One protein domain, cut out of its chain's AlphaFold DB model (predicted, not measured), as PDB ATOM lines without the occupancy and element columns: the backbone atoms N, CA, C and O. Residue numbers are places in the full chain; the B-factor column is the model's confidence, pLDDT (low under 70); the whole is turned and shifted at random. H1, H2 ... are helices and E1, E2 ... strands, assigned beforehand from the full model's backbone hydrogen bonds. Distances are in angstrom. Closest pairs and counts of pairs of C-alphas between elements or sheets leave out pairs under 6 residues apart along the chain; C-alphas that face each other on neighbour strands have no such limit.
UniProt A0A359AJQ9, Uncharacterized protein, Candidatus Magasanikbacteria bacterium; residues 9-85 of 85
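Overview. This is residues 9 to 85 of the 85 residues of an uncharacterized protein of Candidatus Magasanikbacteria bacterium (UniProt A0A359AJQ9). Two long helices, H1 and H2, run side by side in opposite ways as a slender pair, and a small strand hairpin, E1 and E2, sits along one side of it, with E1 near H1 and E2 near H2. The printed part has 77 residues, with two named helices and two named strands in the order H1, E1, E2, H2; the sheet E1 - E2 is antiparallel and the class is mostly helix. The whole is only just loose, close to compact, with a radius of gyration of the C-alphas of 14.1 A, and its outline is a rod of 49 by 20 by 19 A.

Arrangement. E1, residues 41 to 43, and E2, residues 50 to 52, form an antiparallel hairpin at 155 degrees, with N 42 and O 51 at 2.8 A, within hydrogen-bond range. The closest C-alphas of E1 and H1, residues 9 to 35, are those of Phe 41 and Ala 33, 7.8 A apart. The closest C-alphas of E2 and H2, residues 61 to 83, are those of Val 50 and Glu 71, 6.5 A apart. H1 and H2 touch, closest at the C-alphas of Leu 21 and Ile 77, 6.2 A, with a shallow tilt of 16 degrees, opposite ways. H1 and E2 are apart, and so are E1 and H2. In H1 and H2 every O i to N i+4 pair is within hydrogen-bond range.

Along the chain. E1 is 6.9 A long and E2 6.5 A. H1 spans 39.4 A from C-alpha 9 at (183.064, 207.024, 179.963). H2 spans 33.7 A and ends with C-alpha 83 at (166.963, 200.977, 177.420).

Size, cuts and confidence. The C-alphas farthest apart are those of Ala 9 and Glu 58, 48.9 A. The printed part has no cut and no long link. Its mean pLDDT is 83.7; residues 53 to 62, of which 61 and 62 belong to H2, and residue 85 are under 70.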
ATOM      1  N   ALA A   9     183.031 207.558 181.327       78.12
ATOM      2  CA  ALA A   9     183.064 207.024 179.963       78.12
ATOM      3  C   ALA A   9     181.751 206.310 179.588       78.12
ATOM      4  O   ALA A   9     181.290 206.393 178.451       78.12
ATOM      5  N   ARG A  10     181.101 205.645 180.556       80.25
ATOM      6  CA  ARG A  10     179.760 205.067 180.361       80.25
ATOM      7  C   ARG A  10     178.695 206.144 180.143       80.25
ATOM      8  O   ARG A  10     177.870 205.991 179.252       80.25
ATOM      9  N   LYS A  11     178.713 207.233 180.916       83.50
ATOM     10  CA  LYS A  11     177.764 208.351 180.763       83.50
ATOM     11  C   LYS A  11     177.933 209.072 179.428       83.50
ATOM     12  O   LYS A  11     176.934 209.358 178.777       83.50
ATOM     13  N   GLU A  12     179.167 209.330 179.009       86.38
ATOM     14  CA  GLU A  12     179.460 209.955 177.714       86.38
ATOM     15  C   GLU A  12     179.010 209.070 176.549       86.38
ATOM     16  O   GLU A  12     178.374 209.554 175.615       86.38
ATOM     17  N   HIS A  13     179.246 207.759 176.643       87.38
ATOM     18  CA  HIS A  13     178.781 206.803 175.642       87.38
ATOM     19  C   HIS A  13     177.246 206.771 175.535       87.38
ATOM     20  O   HIS A  13     176.702 206.819 174.434       87.38
ATOM     21  N   LEU A  14     176.534 206.749 176.668       89.25
ATOM     22  CA  LEU A  14     175.066 206.796 176.693       89.25
ATOM     23  C   LEU A  14     174.521 208.130 176.158       89.25
ATOM     24  O   LEU A  14     173.525 208.148 175.434       89.25
ATOM     25  N   ALA A  15     175.185 209.249 176.463       89.56
ATOM     26  CA  ALA A  15     174.819 210.562 175.938       89.56
ATOM     27  C   ALA A  15     174.995 210.637 174.413       89.56
ATOM     28  O   ALA A  15     174.091 211.103 173.719       89.56
ATOM     29  N   ALA A  16     176.109 210.122 173.887       91.50
ATOM     30  CA  ALA A  16     176.360 210.047 172.449       91.50
ATOM     31  C   ALA A  16     175.349 209.133 171.737       91.50
ATOM     32  O   ALA A  16     174.837 209.483 170.674       91.50
ATOM     33  N   GLN A  17     175.002 207.994 172.344       92.75
ATOM     34  CA  GLN A  17     173.984 207.089 171.810       92.75
ATOM     35  C   GLN A  17     172.606 207.764 171.766       92.75
ATOM     36  O   GLN A  17     171.919 207.712 170.748       92.75
ATOM     37  N   LYS A  18     172.222 208.471 172.833       93.31
ATOM     38  CA  LYS A  18     170.974 209.239 172.880       93.31
ATOM     39  C   LYS A  18     170.937 210.350 171.827       93.31
ATOM     40  O   LYS A  18     169.895 210.564 171.211       93.31
ATOM     41  N   ASP A  19     172.037 211.067 171.618       94.81
ATOM     42  CA  ASP A  19     172.137 212.102 170.583       94.81
ATOM     43  C   ASP A  19     171.949 211.514 169.176       94.81
ATOM     44  O   ASP A  19     171.145 212.024 168.393       94.81
ATOM     45  N   LEU A  20     172.604 210.384 168.887       95.69
ATOM     46  CA  LEU A  20     172.462 209.676 167.616       95.69
ATOM     47  C   LEU A  20     171.008 209.257 167.348       95.69
ATOM     48  O   LEU A  20     170.486 209.503 166.262       95.69
ATOM     49  N   LEU A  21     170.335 208.682 168.345       95.06
ATOM     50  CA  LEU A  21     168.933 208.270 168.230       95.06
ATOM     51  C   LEU A  21     167.998 209.465 168.002       95.06
ATOM     52  O   LEU A  21     167.098 209.406 167.164       95.06
ATOM     53  N   ASN A  22     168.240 210.593 168.677       93.75
ATOM     54  CA  ASN A  22     167.475 211.820 168.436       93.75
ATOM     55  C   ASN A  22     167.695 212.383 167.024       93.75
ATOM     56  O   ASN A  22     166.740 212.861 166.408       93.75
ATOM     57  N   LYS A  23     168.917 212.295 166.485       96.25
ATOM     58  CA  LYS A  23     169.207 212.678 165.093       96.25
ATOM     59  C   LYS A  23     168.458 211.797 164.096       96.25
ATOM     60  O   LYS A  23     167.877 212.326 163.155       96.25
ATOM     61  N   GLN A  24     168.392 210.488 164.337       95.25
ATOM     62  CA  GLN A  24     167.604 209.573 163.503       95.25
ATOM     63  C   GLN A  24     166.104 209.906 163.537       95.25
ATOM     64  O   GLN A  24     165.459 209.928 162.491       95.25
ATOM     65  N   ILE A  25     165.543 210.246 164.706       94.00
ATOM     66  CA  ILE A  25     164.146 210.711 164.807       94.00
ATOM     67  C   ILE A  25     163.934 211.999 163.999       94.00
ATOM     68  O   ILE A  25     162.913 212.145 163.327       94.00
ATOM     69  N   ALA A  26     164.874 212.945 164.064       93.38
ATOM     70  CA  ALA A  26     164.791 214.193 163.308       93.38
ATOM     71  C   ALA A  26     164.841 213.958 161.788       93.38
ATOM     72  O   ALA A  26     164.077 214.580 161.051       93.38
ATOM     73  N   GLU A  27     165.676 213.027 161.326       94.81
ATOM     74  CA  GLU A  27     165.734 212.621 159.919       94.81
ATOM     75  C   GLU A  27     164.408 212.006 159.455       94.81
ATOM     76  O   GLU A  27     163.851 212.439 158.447       94.81
ATOM     77  N   ILE A  28     163.847 211.071 160.231       92.56
ATOM     78  CA  ILE A  28     162.541 210.463 159.935       92.56
ATOM     79  C   ILE A  28     161.447 211.536 159.875       92.56
ATOM     80  O   ILE A  28     160.629 211.534 158.960       92.56
ATOM     81  N   ARG A  29     161.453 212.511 160.795       90.56
ATOM     82  CA  ARG A  29     160.521 213.652 160.743       90.56
ATOM     83  C   ARG A  29     160.670 214.460 159.458       90.56
ATOM     84  O   ARG A  29     159.662 214.841 158.878       90.56
ATOM     85  N   SER A  30     161.895 214.713 159.006       90.94
ATOM     86  CA  SER A  30     162.135 215.423 157.746       90.94
ATOM     87  C   SER A  30     161.606 214.644 156.536       90.94
ATOM     88  O   SER A  30     161.034 215.241 155.629       90.94
ATOM     89  N   GLN A  31     161.777 213.321 156.521       89.62
ATOM     90  CA  GLN A  31     161.296 212.451 155.442       89.62
ATOM     91  C   GLN A  31     159.765 212.355 155.432       89.62
ATOM     92  O   GLN A  31     159.147 212.510 154.382       89.62
ATOM     93  N   LEU A  32     159.140 212.205 156.603       87.19
ATOM     94  CA  LEU A  32     157.685 212.251 156.743       87.19
ATOM     95  C   LEU A  32     157.125 213.615 156.327       87.19
ATOM     96  O   LEU A  32     156.123 213.661 155.627       87.19
ATOM     97  N   ALA A  33     157.780 214.723 156.681       86.44
ATOM     98  CA  ALA A  33     157.358 216.054 156.245       86.44
ATOM     99  C   ALA A  33     157.370 216.205 154.716       86.44
ATOM    100  O   ALA A  33     156.494 216.869 154.170       86.44
ATOM    101  N   TYR A  34     158.326 215.575 154.028       85.19
ATOM    102  CA  TYR A  34     158.353 215.534 152.566       85.19
ATOM    103  C   TYR A  34     157.184 214.718 151.994       85.19
ATOM    104  O   TYR A  34     156.483 215.208 151.115       85.19
ATOM    105  N   ILE A  35     156.930 213.521 152.535       81.50
ATOM    106  CA  ILE A  35     155.828 212.636 152.106       81.50
ATOM    107  C   ILE A  35     154.466 213.292 152.342       81.50
ATOM    108  O   ILE A  35     153.598 213.286 151.477       81.50
ATOM    109  N   PHE A  36     154.287 213.921 153.500       79.94
ATOM    110  CA  PHE A  36     153.064 214.642 153.826       79.94
ATOM    111  C   PHE A  36     152.976 216.016 153.152       79.94
ATOM    112  O   PHE A  36     152.050 216.761 153.456       79.94
ATOM    113  N   GLU A  37     153.900 216.381 152.257       81.50
ATOM    114  CA  GLU A  37     153.911 217.672 151.552       81.50
ATOM    115  C   GLU A  37     153.834 218.880 152.509       81.50
ATOM    116  O   GLU A  37     153.167 219.881 152.246       81.50
ATOM    117  N   GLY A  38     154.474 218.775 153.674       71.88
ATOM    118  CA  GLY A  38     154.453 219.802 154.715       71.88
ATOM    119  C   GLY A  38     153.169 219.860 155.551       71.88
ATOM    120  O   GLY A  38     153.028 220.776 156.362       71.88
ATOM    121  N   LYS A  39     152.240 218.906 155.399       78.19
ATOM    122  CA  LYS A  39     151.049 218.806 156.256       78.19
ATOM    123  C   LYS A  39     151.440 218.456 157.695       78.19
ATOM    124  O   LYS A  39     152.450 217.801 157.959       78.19
ATOM    125  N   GLU A  40     150.620 218.904 158.647       82.25
ATOM    126  CA  GLU A  40     150.853 218.636 160.067       82.25
ATOM    127  C   GLU A  40     150.657 217.154 160.409       82.25
ATOM    128  O   GLU A  40     149.558 216.601 160.304       82.25
ATOM    129  N   PHE A  41     151.716 216.548 160.936       86.00
ATOM    130  CA  PHE A  41     151.699 215.228 161.551       86.00
ATOM    131  C   PHE A  41     152.351 215.281 162.936       86.00
ATOM    132  O   PHE A  41     153.102 216.193 163.285       86.00
ATOM    133  N   SER A  42     152.066 214.267 163.735       86.88
ATOM    134  CA  SER A  42     152.653 214.039 165.046       86.88
ATOM    135  C   SER A  42     153.165 212.608 165.131       86.88
ATOM    136  O   SER A  42     152.611 211.707 164.515       86.88
ATOM    137  N   ILE A  43     154.247 212.397 165.875       88.94
ATOM    138  CA  ILE A  43     154.772 211.058 166.152       88.94
ATOM    139  C   ILE A  43     154.499 210.758 167.615       88.94
ATOM    140  O   ILE A  43     154.916 211.527 168.486       88.94
ATOM    141  N   ASN A  44     153.840 209.639 167.885       87.94
ATOM    142  CA  ASN A  44     153.583 209.173 169.231       87.94
ATOM    143  C   ASN A  44     154.860 208.545 169.815       87.94
ATOM    144  O   ASN A  44     155.262 207.465 169.382       87.94
ATOM    145  N   PRO A  45     155.497 209.163 170.825       83.38
ATOM    146  CA  PRO A  45     156.768 208.673 171.352       83.38
ATOM    147  C   PRO A  45     156.638 207.370 172.154       83.38
ATOM    148  O   PRO A  45     157.651 206.770 172.483       83.38
ATOM    149  N   LYS A  46     155.414 206.935 172.496       85.50
ATOM    150  CA  LYS A  46     155.177 205.659 173.193       85.50
ATOM    151  C   LYS A  46     154.994 204.494 172.232       85.50
ATOM    152  O   LYS A  46     155.345 203.371 172.561       85.50
ATOM    153  N   THR A  47     154.371 204.741 171.085       86.50
ATOM    154  CA  THR A  47     153.993 203.681 170.138       86.50
ATOM    155  C   THR A  47     154.776 203.742 168.831       86.50
ATOM    156  O   THR A  47     154.611 202.855 168.000       86.50
ATOM    157  N   GLY A  48     155.580 204.789 168.619       86.50
ATOM    158  CA  GLY A  48     156.267 205.072 167.357       86.50
ATOM    159  C   GLY A  48     155.330 205.386 166.188       86.50
ATOM    160  O   GLY A  48     155.806 205.523 165.067       86.50
ATOM    161  N   LYS A  49     154.016 205.497 166.431       87.44
ATOM    162  CA  LYS A  49     153.019 205.701 165.377       87.44
ATOM    163  C   LYS A  49     153.010 207.128 164.862       87.44
ATOM    164  O   LYS A  49     153.168 208.070 165.639       87.44
ATOM    165  N   VAL A  50     152.773 207.273 163.567       85.94
ATOM    166  CA  VAL A  50     152.638 208.566 162.902       85.94
ATOM    167  C   VAL A  50     151.152 208.905 162.812       85.94
ATOM    168  O   VAL A  50     150.380 208.253 162.118       85.94
ATOM    169  N   GLU A  51     150.734 209.936 163.537       81.56
ATOM    170  CA  GLU A  51     149.357 210.421 163.586       81.56
ATOM    171  C   GLU A  51     149.249 211.720 162.781       81.56
ATOM    172  O   GLU A  51     149.865 212.733 163.126       81.56
ATOM    173  N   HIS A  52     148.467 211.710 161.702       74.06
ATOM    174  CA  HIS A  52     148.227 212.898 160.885       74.06
ATOM    175  C   HIS A  52     147.132 213.777 161.513       74.06
ATOM    176  O   HIS A  52     146.110 213.264 161.974       74.06
ATOM    177  N   ARG A  53     147.334 215.103 161.558       65.56
ATOM    178  CA  ARG A  53     146.449 216.024 162.300       65.56
ATOM    179  C   ARG A  53     145.192 216.416 161.522       65.56
ATOM    180  O   ARG A  53     144.160 216.712 162.118       65.56
ATOM    181  N   PHE A  54     145.271 216.389 160.196       59.56
ATOM    182  CA  PHE A  54     144.122 216.540 159.308       59.56
ATOM    183  C   PHE A  54     143.609 215.139 158.974       59.56
ATOM    184  O   PHE A  54     144.404 214.297 158.559       59.56
ATOM    185  N   GLY A  55     142.327 214.873 159.249       55.25
ATOM    186  CA  GLY A  55     141.721 213.539 159.194       55.25
ATOM    187  C   GLY A  55     142.069 212.749 157.932       55.25
ATOM    188  O   GLY A  55     142.369 213.353 156.911       55.25
ATOM    189  N   GLN A  56     142.042 211.417 158.066       50.91
ATOM    190  CA  GLN A  56     142.377 210.381 157.079       50.91
ATOM    191  C   GLN A  56     142.439 210.907 155.636       50.91
ATOM    192  O   GLN A  56     141.482 210.784 154.878       50.91
ATOM    193  N   LEU A  57     143.571 211.519 155.269       52.81
ATOM    194  CA  LEU A  57     143.884 211.755 153.869       52.81
ATOM    195  C   LEU A  57     143.876 210.386 153.199       52.81
ATOM    196  O   LEU A  57     144.259 209.387 153.819       52.81
ATOM    197  N   GLU A  58     143.425 210.335 151.954       56.94
ATOM    198  CA  GLU A  58     143.652 209.187 151.088       56.94
ATOM    199  C   GLU A  58     145.164 209.077 150.868       56.94
ATOM    200  O   GLU A  58     145.719 209.584 149.905       56.94
ATOM    201  N   ILE A  59     145.848 208.506 151.860       61.25
ATOM    202  CA  ILE A  59     147.237 208.092 151.783       61.25
ATOM    203  C   ILE A  59     147.224 206.967 150.756       61.25
ATOM    204  O   ILE A  59     146.581 205.927 150.985       61.25
ATOM    205  N   ASP A  60     147.877 207.210 149.625       63.78
ATOM    206  CA  ASP A  60     148.020 206.235 148.557       63.78
ATOM    207  C   ASP A  60     148.629 204.940 149.118       63.78
ATOM    208  O   ASP A  60     149.308 204.932 150.152       63.78
ATOM    209  N   ALA A  61     148.369 203.800 148.479       61.66
ATOM    210  CA  ALA A  61     148.838 202.510 149.002       61.66
ATOM    211  C   ALA A  61     150.372 202.476 149.179       61.66
ATOM    212  O   ALA A  61     150.867 201.889 150.141       61.66
ATOM    213  N   VAL A  62     151.094 203.182 148.302       61.16
ATOM    214  CA  VAL A  62     152.554 203.343 148.337       61.16
ATOM    215  C   VAL A  62     153.007 204.120 149.578       61.16
ATOM    216  O   VAL A  62     153.961 203.719 150.246       61.16
ATOM    217  N   ASP A  63     152.292 205.185 149.940       71.50
ATOM    218  CA  ASP A  63     152.614 206.001 151.112       71.50
ATOM    219  C   ASP A  63     152.333 205.246 152.423       71.50
ATOM    220  O   ASP A  63     153.045 205.433 153.408       71.50
ATOM    221  N   LYS A  64     151.350 204.333 152.447       75.69
ATOM    222  CA  LYS A  64     151.058 203.497 153.630       75.69
ATOM    223  C   LYS A  64     152.187 202.527 153.963       75.69
ATOM    224  O   LYS A  64     152.526 202.388 155.138       75.69
ATOM    225  N   GLU A  65     152.763 201.860 152.963       79.56
ATOM    226  CA  GLU A  65     153.910 200.966 153.180       79.56
ATOM    227  C   GLU A  65     155.147 201.749 153.631       79.56
ATOM    228  O   GLU A  65     155.837 201.332 154.563       79.56
ATOM    229  N   PHE A  66     155.379 202.927 153.045       81.12
ATOM    230  CA  PHE A  66     156.465 203.817 153.455       81.12
ATOM    231  C   PHE A  66     156.313 204.301 154.902       81.12
ATOM    232  O   PHE A  66     157.268 204.254 155.677       81.12
ATOM    233  N   ILE A  67     155.112 204.733 155.295       84.75
ATOM    234  CA  ILE A  67     154.835 205.168 156.669       84.75
ATOM    235  C   ILE A  67     155.010 204.004 157.650       84.75
ATOM    236  O   ILE A  67     155.604 204.202 158.706       84.75
ATOM    237  N   ALA A  68     154.574 202.789 157.301       87.62
ATOM    238  CA  ALA A  68     154.744 201.615 158.158       87.62
ATOM    239  C   ALA A  68     156.226 201.280 158.427       87.62
ATOM    240  O   ALA A  68     156.571 200.898 159.549       87.62
ATOM    241  N   ASP A  69     157.114 201.459 157.441       90.75
ATOM    242  CA  ASP A  69     158.562 201.314 157.651       90.75
ATOM    243  C   ASP A  69     159.096 202.360 158.641       90.75
ATOM    244  O   ASP A  69     159.810 202.023 159.592       90.75
ATOM    245  N   PHE A  70     158.672 203.621 158.499       90.81
ATOM    246  CA  PHE A  70     159.028 204.673 159.451       90.81
ATOM    247  C   PHE A  70     158.520 204.392 160.858       90.81
ATOM    248  O   PHE A  70     159.277 204.557 161.814       90.81
ATOM    249  N   GLU A  71     157.276 203.939 161.007       92.19
ATOM    250  CA  GLU A  71     156.710 203.566 162.303       92.19
ATOM    251  C   GLU A  71     157.513 202.446 162.964       92.19
ATOM    252  O   GLU A  71     157.818 202.524 164.156       92.19
ATOM    253  N   LYS A  72     157.925 201.433 162.194       93.44
ATOM    254  CA  LYS A  72     158.771 200.346 162.694       93.44
ATOM    255  C   LYS A  72     160.134 200.863 163.161       93.44
ATOM    256  O   LYS A  72     160.547 200.564 164.281       93.44
ATOM    257  N   ARG A  73     160.800 201.698 162.357       93.75
ATOM    258  CA  ARG A  73     162.084 202.319 162.728       93.75
ATOM    259  C   ARG A  73     161.946 203.193 163.977       93.75
ATOM    260  O   ARG A  73     162.788 203.126 164.870       93.75
ATOM    261  N   LEU A  74     160.876 203.982 164.076       94.56
ATOM    262  CA  LEU A  74     160.583 204.811 165.247       94.56
ATOM    263  C   LEU A  74     160.358 203.956 166.498       94.56
ATOM    264  O   LEU A  74     160.895 204.290 167.551       94.56
ATOM    265  N   GLN A  75     159.621 202.846 166.397       93.88
ATOM    266  CA  GLN A  75     159.430 201.903 167.504       93.88
ATOM    267  C   GLN A  75     160.757 201.335 168.014       93.88
ATOM    268  O   GLN A  75     160.977 201.291 169.224       93.88
ATOM    269  N   GLU A  76     161.657 200.939 167.113       95.00
ATOM    270  CA  GLU A  76     162.981 200.437 167.489       95.00
ATOM    271  C   GLU A  76     163.828 201.519 168.171       95.00
ATOM    272  O   GLU A  76     164.418 201.263 169.222       95.00
ATOM    273  N   ILE A  77     163.837 202.744 167.635       94.31
ATOM    274  CA  ILE A  77     164.572 203.868 168.228       94.31
ATOM    275  C   ILE A  77     164.023 204.216 169.619       94.31
ATOM    276  O   ILE A  77     164.799 204.407 170.556       94.31
ATOM    277  N   TYR A  78     162.699 204.286 169.784       92.94
ATOM    278  CA  TYR A  78     162.092 204.583 171.084       92.94
ATOM    279  C   TYR A  78     162.371 203.486 172.111       92.94
ATOM    280  O   TYR A  78     162.692 203.811 173.252       92.94
ATOM    281  N   LYS A  79     162.363 202.212 171.702       91.81
ATOM    282  CA  LYS A  79     162.777 201.103 172.567       91.81
ATOM    283  C   LYS A  79     164.230 201.261 173.029       91.81
ATOM    284  O   LYS A  79     164.496 201.166 174.223       91.81
ATOM    285  N   GLN A  80     165.150 201.584 172.119       92.12
ATOM    286  CA  GLN A  80     166.554 201.827 172.477       92.12
ATOM    287  C   GLN A  80     166.709 203.029 173.418       92.12
ATOM    288  O   GLN A  80     167.499 202.982 174.358       92.12
ATOM    289  N   LEU A  81     165.935 204.100 173.214       91.06
ATOM    290  CA  LEU A  81     165.910 205.247 174.126       91.06
ATOM    291  C   LEU A  81     165.396 204.879 175.526       91.06
ATOM    292  O   LEU A  81     165.862 205.464 176.504       91.06
ATOM    293  N   GLU A  82     164.457 203.936 175.641       90.56
ATOM    294  CA  GLU A  82     164.000 203.416 176.935       90.56
ATOM    295  C   GLU A  82     165.064 202.564 177.636       90.56
ATOM    296  O   GLU A  82     165.186 202.655 178.855       90.56
ATOM    297  N   GLU A  83     165.861 201.798 176.887       89.00
ATOM    298  CA  GLU A  83     166.963 200.977 177.420       89.00
ATOM    299  C   GLU A  83     168.173 201.808 177.894       89.00
ATOM    300  O   GLU A  83     168.990 201.314 178.667       89.00
ATOM    301  N   ILE A  84     168.284 203.072 177.463       85.81
ATOM    302  CA  ILE A  84     169.350 204.016 177.861       85.81
ATOM    303  C   ILE A  84     169.041 204.736 179.198       85.81
ATOM    304  O   ILE A  84     169.906 205.449 179.714       85.81
ATOM    305  N   LYS A  85     167.831 204.582 179.764       63.69
ATOM    306  CA  LYS A  85     167.453 205.159 181.074       63.69
ATOM    307  C   LYS A  85     168.304 204.635 182.229       63.69
ATOM    308  O   LYS A  85     168.609 205.473 183.108       63.69
TER     309      LYS A  85